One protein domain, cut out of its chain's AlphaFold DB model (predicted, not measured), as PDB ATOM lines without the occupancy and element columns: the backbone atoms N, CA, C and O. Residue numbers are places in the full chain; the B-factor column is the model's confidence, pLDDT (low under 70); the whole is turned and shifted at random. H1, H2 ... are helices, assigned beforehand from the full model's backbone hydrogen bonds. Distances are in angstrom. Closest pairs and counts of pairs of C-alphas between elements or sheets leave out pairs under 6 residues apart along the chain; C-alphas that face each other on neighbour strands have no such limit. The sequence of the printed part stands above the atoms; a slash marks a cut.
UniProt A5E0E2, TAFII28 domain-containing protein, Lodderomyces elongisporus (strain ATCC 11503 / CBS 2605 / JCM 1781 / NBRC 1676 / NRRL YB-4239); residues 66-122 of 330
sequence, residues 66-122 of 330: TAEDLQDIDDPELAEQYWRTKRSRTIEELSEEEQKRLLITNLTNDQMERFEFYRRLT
ATOM      1  N   THR A  66     309.068 288.867 388.715       59.25
ATOM      2  CA  THR A  66     308.051 289.857 389.100       59.25
ATOM      3  C   THR A  66     307.920 289.995 390.622       59.25
ATOM      4  O   THR A  66     308.640 289.362 391.392       59.25
ATOM      5  N   ALA A  67     307.010 290.856 391.089       60.06
ATOM      6  CA  ALA A  67     306.700 290.968 392.516       60.06
ATOM      7  C   ALA A  67     305.840 289.797 393.041       60.06
ATOM      8  O   ALA A  67     305.741 289.609 394.253       60.06
ATOM      9  N   GLU A  68     305.230 289.011 392.153       61.75
ATOM     10  CA  GLU A  68     304.552 287.750 392.458       61.75
ATOM     11  C   GLU A  68     305.561 286.613 392.657       61.75
ATOM     12  O   GLU A  68     305.474 285.910 393.660       61.75
ATOM     13  N   ASP A  69     306.564 286.486 391.780       63.53
ATOM     14  CA  ASP A  69     307.573 285.409 391.834       63.53
ATOM     15  C   ASP A  69     308.390 285.377 393.145       63.53
ATOM     16  O   ASP A  69     308.929 284.337 393.521       63.53
ATOM     17  N   LEU A  70     308.500 286.508 393.857       61.75
ATOM     18  CA  LEU A  70     309.171 286.580 395.163       61.75
ATOM     19  C   LEU A  70     308.262 286.244 396.360       61.75
ATOM     20  O   LEU A  70     308.765 286.165 397.479       61.75
ATOM     21  N   GLN A  71     306.954 286.034 396.174       62.00
ATOM     22  CA  GLN A  71     306.035 285.718 397.284       62.00
ATOM     23  C   GLN A  71     306.191 284.278 397.797       62.00
ATOM     24  O   GLN A  71     305.868 284.014 398.953       62.00
ATOM     25  N   ASP A  72     306.757 283.384 396.981       64.44
ATOM     26  CA  ASP A  72     307.106 282.006 397.354       64.44
ATOM     27  C   ASP A  72     308.468 281.900 398.090       64.44
ATOM     28  O   ASP A  72     308.931 280.800 398.400       64.44
ATOM     29  N   ILE A  73     309.140 283.026 398.377       65.75
ATOM     30  CA  ILE A  73     310.417 283.059 399.105       65.75
ATOM     31  C   ILE A  73     310.152 283.256 400.607       65.75
ATOM     32  O   ILE A  73     309.960 284.376 401.075       65.75
ATOM     33  N   ASP A  74     310.222 282.163 401.378       67.62
ATOM     34  CA  ASP A  74     310.069 282.137 402.851       67.62
ATOM     35  C   ASP A  74     311.084 283.022 403.627       67.62
ATOM     36  O   ASP A  74     310.931 283.229 404.834       67.62
ATOM     37  N   ASP A  75     312.131 283.529 402.966       78.50
ATOM     38  CA  ASP A  75     313.168 284.389 403.551       78.50
ATOM     39  C   ASP A  75     313.008 285.868 403.116       78.50
ATOM     40  O   ASP A  75     313.368 286.231 401.986       78.50
ATOM     41  N   PRO A  76     312.515 286.758 404.001       71.12
ATOM     42  CA  PRO A  76     312.350 288.173 403.681       71.12
ATOM     43  C   PRO A  76     313.682 288.930 403.551       71.12
ATOM     44  O   PRO A  76     313.719 289.943 402.854       71.12
ATOM     45  N   GLU A  77     314.776 288.461 404.166       75.88
ATOM     46  CA  GLU A  77     316.096 289.099 404.042       75.88
ATOM     47  C   GLU A  77     316.674 288.862 402.638       75.88
ATOM     48  O   GLU A  77     317.233 289.777 402.030       75.88
ATOM     49  N   LEU A  78     316.451 287.671 402.069       74.88
ATOM     50  CA  LEU A  78     316.824 287.352 400.688       74.88
ATOM     51  C   LEU A  78     316.010 288.163 399.664       74.88
ATOM     52  O   LEU A  78     316.567 288.648 398.675       74.88
ATOM     53  N   ALA A  79     314.711 288.362 399.912       72.88
ATOM     54  CA  ALA A  79     313.871 289.216 399.073       72.88
ATOM     55  C   ALA A  79     314.312 290.692 399.136       72.88
ATOM     56  O   ALA A  79     314.457 291.338 398.094       72.88
ATOM     57  N   GLU A  80     314.601 291.226 400.330       72.06
ATOM     58  CA  GLU A  80     315.155 292.577 400.483       72.06
ATOM     59  C   GLU A  80     316.532 292.700 399.808       72.06
ATOM     60  O   GLU A  80     316.790 293.683 399.109       72.06
ATOM     61  N   GLN A  81     317.398 291.686 399.928       76.88
ATOM     62  CA  GLN A  81     318.692 291.645 399.246       76.88
ATOM     63  C   GLN A  81     318.533 291.681 397.718       76.88
ATOM     64  O   GLN A  81     319.239 292.452 397.066       76.88
ATOM     65  N   TYR A  82     317.595 290.914 397.147       74.19
ATOM     66  CA  TYR A  82     317.294 290.953 395.713       74.19
ATOM     67  C   TYR A  82     316.844 292.349 395.272       74.19
ATOM     68  O   TYR A  82     317.429 292.908 394.342       74.19
ATOM     69  N   TRP A  83     315.865 292.953 395.955       69.31
ATOM     70  CA  TRP A  83     315.390 294.296 395.609       69.31
ATOM     71  C   TRP A  83     316.483 295.353 395.768       69.31
ATOM     72  O   TRP A  83     316.627 296.204 394.891       69.31
ATOM     73  N   ARG A  84     317.317 295.259 396.813       69.31
ATOM     74  CA  ARG A  84     318.481 296.135 397.002       69.31
ATOM     75  C   ARG A  84     319.511 295.969 395.884       69.31
ATOM     76  O   ARG A  84     320.065 296.965 395.448       69.31
ATOM     77  N   THR A  85     319.745 294.751 395.388       65.88
ATOM     78  CA  THR A  85     320.667 294.476 394.270       65.88
ATOM     79  C   THR A  85     320.094 294.858 392.900       65.88
ATOM     80  O   THR A  85     320.852 295.268 392.024       65.88
ATOM     81  N   LYS A  86     318.775 294.751 392.700       67.19
ATOM     82  CA  LYS A  86     318.070 295.214 391.490       67.19
ATOM     83  C   LYS A  86     318.108 296.744 391.409       67.19
ATOM     84  O   LYS A  86     318.496 297.286 390.382       67.19
ATOM     85  N   ARG A  87     317.825 297.416 392.530       62.28
ATOM     86  CA  ARG A  87     317.885 298.875 392.691       62.28
ATOM     87  C   ARG A  87     319.320 299.427 392.631       62.28
ATOM     88  O   ARG A  87     319.586 300.326 391.851       62.28
ATOM     89  N   SER A  88     320.299 298.779 393.269       56.25
ATOM     90  CA  SER A  88     321.719 299.148 393.108       56.25
ATOM     91  C   SER A  88     322.322 298.774 391.738       56.25
ATOM     92  O   SER A  88     323.543 298.819 391.571       56.25
ATOM     93  N   ARG A  89     321.502 298.313 390.784       56.78
ATOM     94  CA  ARG A  89     321.850 298.098 389.371       56.78
ATOM     95  C   ARG A  89     321.082 299.025 388.426       56.78
ATOM     96  O   ARG A  89     321.485 299.127 387.269       56.78
ATOM     97  N   THR A  90     320.014 299.687 388.871       59.03
ATOM     98  CA  THR A  90     319.324 300.696 388.061       59.03
ATOM     99  C   THR A  90     320.149 301.973 388.013       59.03
ATOM    100  O   THR A  90     320.527 302.522 389.045       59.03
ATOM    101  N   ILE A  91     320.401 302.455 386.795       60.59
ATOM    102  CA  ILE A  91     321.149 303.692 386.520       60.59
ATOM    103  C   ILE A  91     320.463 304.913 387.175       60.59
ATOM    104  O   ILE A  91     321.140 305.872 387.531       60.59
ATOM    105  N   GLU A  92     319.150 304.827 387.425       62.25
ATOM    106  CA  GLU A  92     318.307 305.827 388.099       62.25
ATOM    107  C   GLU A  92     318.785 306.284 389.492       62.25
ATOM    108  O   GLU A  92     318.433 307.387 389.900       62.25
ATOM    109  N   GLU A  93     319.565 305.486 390.237       66.75
ATOM    110  CA  GLU A  93     320.090 305.917 391.551       66.75
ATOM    111  C   GLU A  93     321.391 306.738 391.468       66.75
ATOM    112  O   GLU A  93     321.830 307.290 392.478       66.75
ATOM    113  N   LEU A  94     322.021 306.827 390.291       71.75
ATOM    114  CA  LEU A  94     323.256 307.589 390.082       71.75
ATOM    115  C   LEU A  94     322.952 309.047 389.721       71.75
ATOM    116  O   LEU A  94     322.050 309.313 388.923       71.75
ATOM    117  N   SER A  95     323.763 309.986 390.216       80.19
ATOM    118  CA  SER A  95     323.724 311.383 389.755       80.19
ATOM    119  C   SER A  95     323.970 311.468 388.243       80.19
ATOM    120  O   SER A  95     324.768 310.698 387.710       80.19
ATOM    121  N   GLU A  96     323.368 312.433 387.541       74.19
ATOM    122  CA  GLU A  96     323.623 312.667 386.107       74.19
ATOM    123  C   GLU A  96     325.126 312.818 385.802       74.19
ATOM    124  O   GLU A  96     325.617 312.332 384.783       74.19
ATOM    125  N   GLU A  97     325.885 313.422 386.723       74.44
ATOM    126  CA  GLU A  97     327.346 313.528 386.656       74.44
ATOM    127  C   GLU A  97     328.037 312.156 386.702       74.44
ATOM    128  O   GLU A  97     328.998 311.911 385.968       74.44
ATOM    129  N   GLU A  98     327.545 311.245 387.543       76.25
ATOM    130  CA  GLU A  98     328.065 309.887 387.705       76.25
ATOM    131  C   GLU A  98     327.676 308.998 386.523       76.25
ATOM    132  O   GLU A  98     328.525 308.257 386.027       76.25
ATOM    133  N   GLN A  99     326.450 309.128 386.006       78.94
ATOM    134  CA  GLN A  99     325.997 308.469 384.777       78.94
ATOM    135  C   GLN A  99     326.846 308.912 383.574       78.94
ATOM    136  O   GLN A  99     327.416 308.080 382.865       78.94
ATOM    137  N   LYS A 100     327.007 310.231 383.386       80.00
ATOM    138  CA  LYS A 100     327.843 310.844 382.340       80.00
ATOM    139  C   LYS A 100     329.300 310.402 382.464       80.00
ATOM    140  O   LYS A 100     329.916 310.033 381.465       80.00
ATOM    141  N   ARG A 101     329.853 310.384 383.681       82.12
ATOM    142  CA  ARG A 101     331.214 309.898 383.950       82.12
ATOM    143  C   ARG A 101     331.359 308.411 383.631       82.12
ATOM    144  O   ARG A 101     332.330 308.049 382.972       82.12
ATOM    145  N   LEU A 102     330.414 307.573 384.059       84.00
ATOM    146  CA  LEU A 102     330.424 306.133 383.803       84.00
ATOM    147  C   LEU A 102     330.390 305.853 382.296       84.00
ATOM    148  O   LEU A 102     331.232 305.100 381.804       84.00
ATOM    149  N   LEU A 103     329.497 306.519 381.557       83.50
ATOM    150  CA  LEU A 103     329.421 306.444 380.098       83.50
ATOM    151  C   LEU A 103     330.758 306.828 379.446       83.50
ATOM    152  O   LEU A 103     331.311 306.035 378.689       83.50
ATOM    153  N   ILE A 104     331.320 307.991 379.800       82.75
ATOM    154  CA  ILE A 104     332.615 308.469 379.282       82.75
ATOM    155  C   ILE A 104     333.735 307.451 379.562       82.75
ATOM    156  O   ILE A 104     334.522 307.154 378.668       82.75
ATOM    157  N   THR A 105     333.789 306.853 380.759       83.50
ATOM    158  CA  THR A 105     334.806 305.833 381.093       83.50
ATOM    159  C   THR A 105     334.657 304.495 380.360       83.50
ATOM    160  O   THR A 105     335.594 303.701 380.404       83.50
ATOM    161  N   ASN A 106     333.530 304.240 379.687       86.56
ATOM    162  CA  ASN A 106     333.280 303.011 378.920       86.56
ATOM    163  C   ASN A 106     333.260 303.232 377.392       86.56
ATOM    164  O   ASN A 106     332.973 302.295 376.648       86.56
ATOM    165  N   LEU A 107     333.579 304.437 376.900       83.94
ATOM    166  CA  LEU A 107     333.728 304.683 375.461       83.94
ATOM    167  C   LEU A 107     334.960 303.961 374.897       83.94
ATOM    168  O   LEU A 107     336.032 303.953 375.505       83.94
ATOM    169  N   THR A 108     334.845 303.431 373.677       87.88
ATOM    170  CA  THR A 108     336.026 303.014 372.903       87.88
ATOM    171  C   THR A 108     336.881 304.231 372.524       87.88
ATOM    172  O   THR A 108     336.386 305.356 372.466       87.88
ATOM    173  N   ASN A 109     338.169 304.029 372.224       85.38
ATOM    174  CA  ASN A 109     339.098 305.133 371.938       85.38
ATOM    175  C   ASN A 109     338.633 306.041 370.778       85.38
ATOM    176  O   ASN A 109     338.775 307.257 370.851       85.38
ATOM    177  N   ASP A 110     338.051 305.458 369.728       83.94
ATOM    178  CA  ASP A 110     337.538 306.188 368.560       83.94
ATOM    179  C   ASP A 110     336.222 306.940 368.864       83.94
ATOM    180  O   ASP A 110     336.030 308.072 368.420       83.94
ATOM    181  N   GLN A 111     335.345 306.375 369.705       85.50
ATOM    182  CA  GLN A 111     334.181 307.101 370.232       85.50
ATOM    183  C   GLN A 111     334.598 308.257 371.150       85.50
ATOM    184  O   GLN A 111     334.017 309.338 371.069       85.50
ATOM    185  N   MET A 112     335.616 308.053 371.993       86.50
ATOM    186  CA  MET A 112     336.177 309.084 372.868       86.50
ATOM    187  C   MET A 112     336.755 310.245 372.052       86.50
ATOM    188  O   MET A 112     336.444 311.396 372.344       86.50
ATOM    189  N   GLU A 113     337.536 309.974 371.002       87.00
ATOM    190  CA  GLU A 113     338.077 311.016 370.118       87.00
ATOM    191  C   GLU A 113     336.955 311.842 369.464       87.00
ATOM    192  O   GLU A 113     336.980 313.077 369.500       87.00
ATOM    193  N   ARG A 114     335.916 311.172 368.946       85.69
ATOM    194  CA  ARG A 114     334.750 311.830 368.333       85.69
ATOM    195  C   ARG A 114     333.915 312.626 369.350       85.69
ATOM    196  O   ARG A 114     333.482 313.736 369.034       85.69
ATOM    197  N   PHE A 115     333.744 312.123 370.574       85.62
ATOM    198  CA  PHE A 115     333.088 312.833 371.681       85.62
ATOM    199  C   PHE A 115     333.876 314.077 372.118       85.62
ATOM    200  O   PHE A 115     333.315 315.172 372.194       85.62
ATOM    201  N   GLU A 116     335.181 313.938 372.349       85.75
ATOM    202  CA  GLU A 116     336.076 315.030 372.735       85.75
ATOM    203  C   GLU A 116     336.126 316.137 371.669       85.75
ATOM    204  O   GLU A 116     336.131 317.322 372.015       85.75
ATOM    205  N   PHE A 117     336.125 315.767 370.382       86.75
ATOM    206  CA  PHE A 117     336.026 316.713 369.270       86.75
ATOM    207  C   PHE A 117     334.676 317.444 369.270       86.75
ATOM    208  O   PHE A 117     334.646 318.672 369.192       86.75
ATOM    209  N   TYR A 118     333.557 316.724 369.417       86.88
ATOM    210  CA  TYR A 118     332.224 317.333 369.468       86.88
ATOM    211  C   TYR A 118     332.036 318.267 370.676       86.88
ATOM    212  O   TYR A 118     331.455 319.349 370.528       86.88
ATOM    213  N   ARG A 119     332.560 317.903 371.857       86.19
ATOM    214  CA  ARG A 119     332.528 318.767 373.048       86.19
ATOM    215  C   ARG A 119     333.283 320.071 372.779       86.19
ATOM    216  O   ARG A 119     332.690 321.142 372.885       86.19
ATOM    217  N   ARG A 120     334.542 319.978 372.329       83.81
ATOM    218  CA  ARG A 120     335.395 321.140 372.010       83.81
ATOM    219  C   ARG A 120     334.906 321.988 370.828       83.81
ATOM    220  O   ARG A 120     335.220 323.171 370.760       83.81
ATOM    221  N   LEU A 121     334.118 321.437 369.903       85.62
ATOM    222  CA  LEU A 121     333.652 322.173 368.726       85.62
ATOM    223  C   LEU A 121     332.793 323.397 369.104       85.62
ATOM    224  O   LEU A 121     331.623 323.265 369.473       85.62
ATOM    225  N   THR A 122     333.353 324.595 368.937       85.50
ATOM    226  CA  THR A 122     332.643 325.878 369.050       85.50
ATOM    227  C   THR A 122     332.388 326.499 367.678       85.50
ATOM    228  O   THR A 122     333.106 326.251 366.708       85.50
TER     229      THR A 122
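Overview. This is residues 66 to 122 of the 330 residues of the protein "TAFII28 domain-containing protein" of Lodderomyces elongisporus (strain ATCC 11503 / CBS 2605 / JCM 1781 / NBRC 1676 / NRRL YB-4239) (UniProt A5E0E2). The model is an open string of three helices laid out one after another along a rod, with no shared core. H1 is alone toward one end, with the stretch before it, residues 66 to 75, folding back beside it, while H2 and H3 make an open V toward the other end, joined by a tight link. The printed part has 57 residues, with three named helices in the order H1, H2, H3 and no named strand; the class is all helix. The whole is extended, with a radius of gyration of the C-alphas of 18.8 A and spans of 58 by 20 by 16 A.

Along the chain. The printed part begins at Thr 66, with its C-alpha at (308.051, 289.857, 389.100), and residues 66 to 75 come before the first helix. H1 takes residues 76 to 87, from C-alpha 76 at (312.350, 288.173, 403.681) to C-alpha 87 at (317.885, 298.875, 392.691), a length of 16.3 A. Between H1 and the next helix, residues 91 to 93 are a short helical run without a name. H2 takes residues 96 to 105 and is 14.0 A long. H3 takes residues 109 to 120, is 16.4 A long and ends with C-alpha 120 at (335.395, 321.140, 372.010).

Arrangement. H1 touches no helix. H1 and H2 are apart, though they follow each other in the chain through a short link of 8 residues. H1 and H3 are apart as well. H2 and H3 are close but not clearly touching, with 1 pair of C-alphas within 8 A. Their closest C-alphas are those of Ile 104 and Met 112, 7.4 A apart. Their lines stand at a steep tilt of 46 degrees, and they run opposite ways. Their centres are 14.6 A apart, and the tight link between them has 3 residues. In H1, H2 and H3 every pair of O i and N i+4 is within hydrogen-bond range.

Size, cuts and confidence. The two C-alphas farthest apart are those of Asp 74 and Thr 122, at 59.7 A, and those of the first and last printed residues, Thr 66 and Thr 122, are 48.0 A apart. Three stretches stand free: residues 72 to 77; residues 84 to 90, of which 84 to 87 belong to H1; and residues 117 to 122, of which 117 to 120 belong to H3. The printed part has no cut, and neither link between helices is long. The mean pLDDT of the printed part is 74.9, and 20 residues, 66 to 74 and 83 to 93, are under 70.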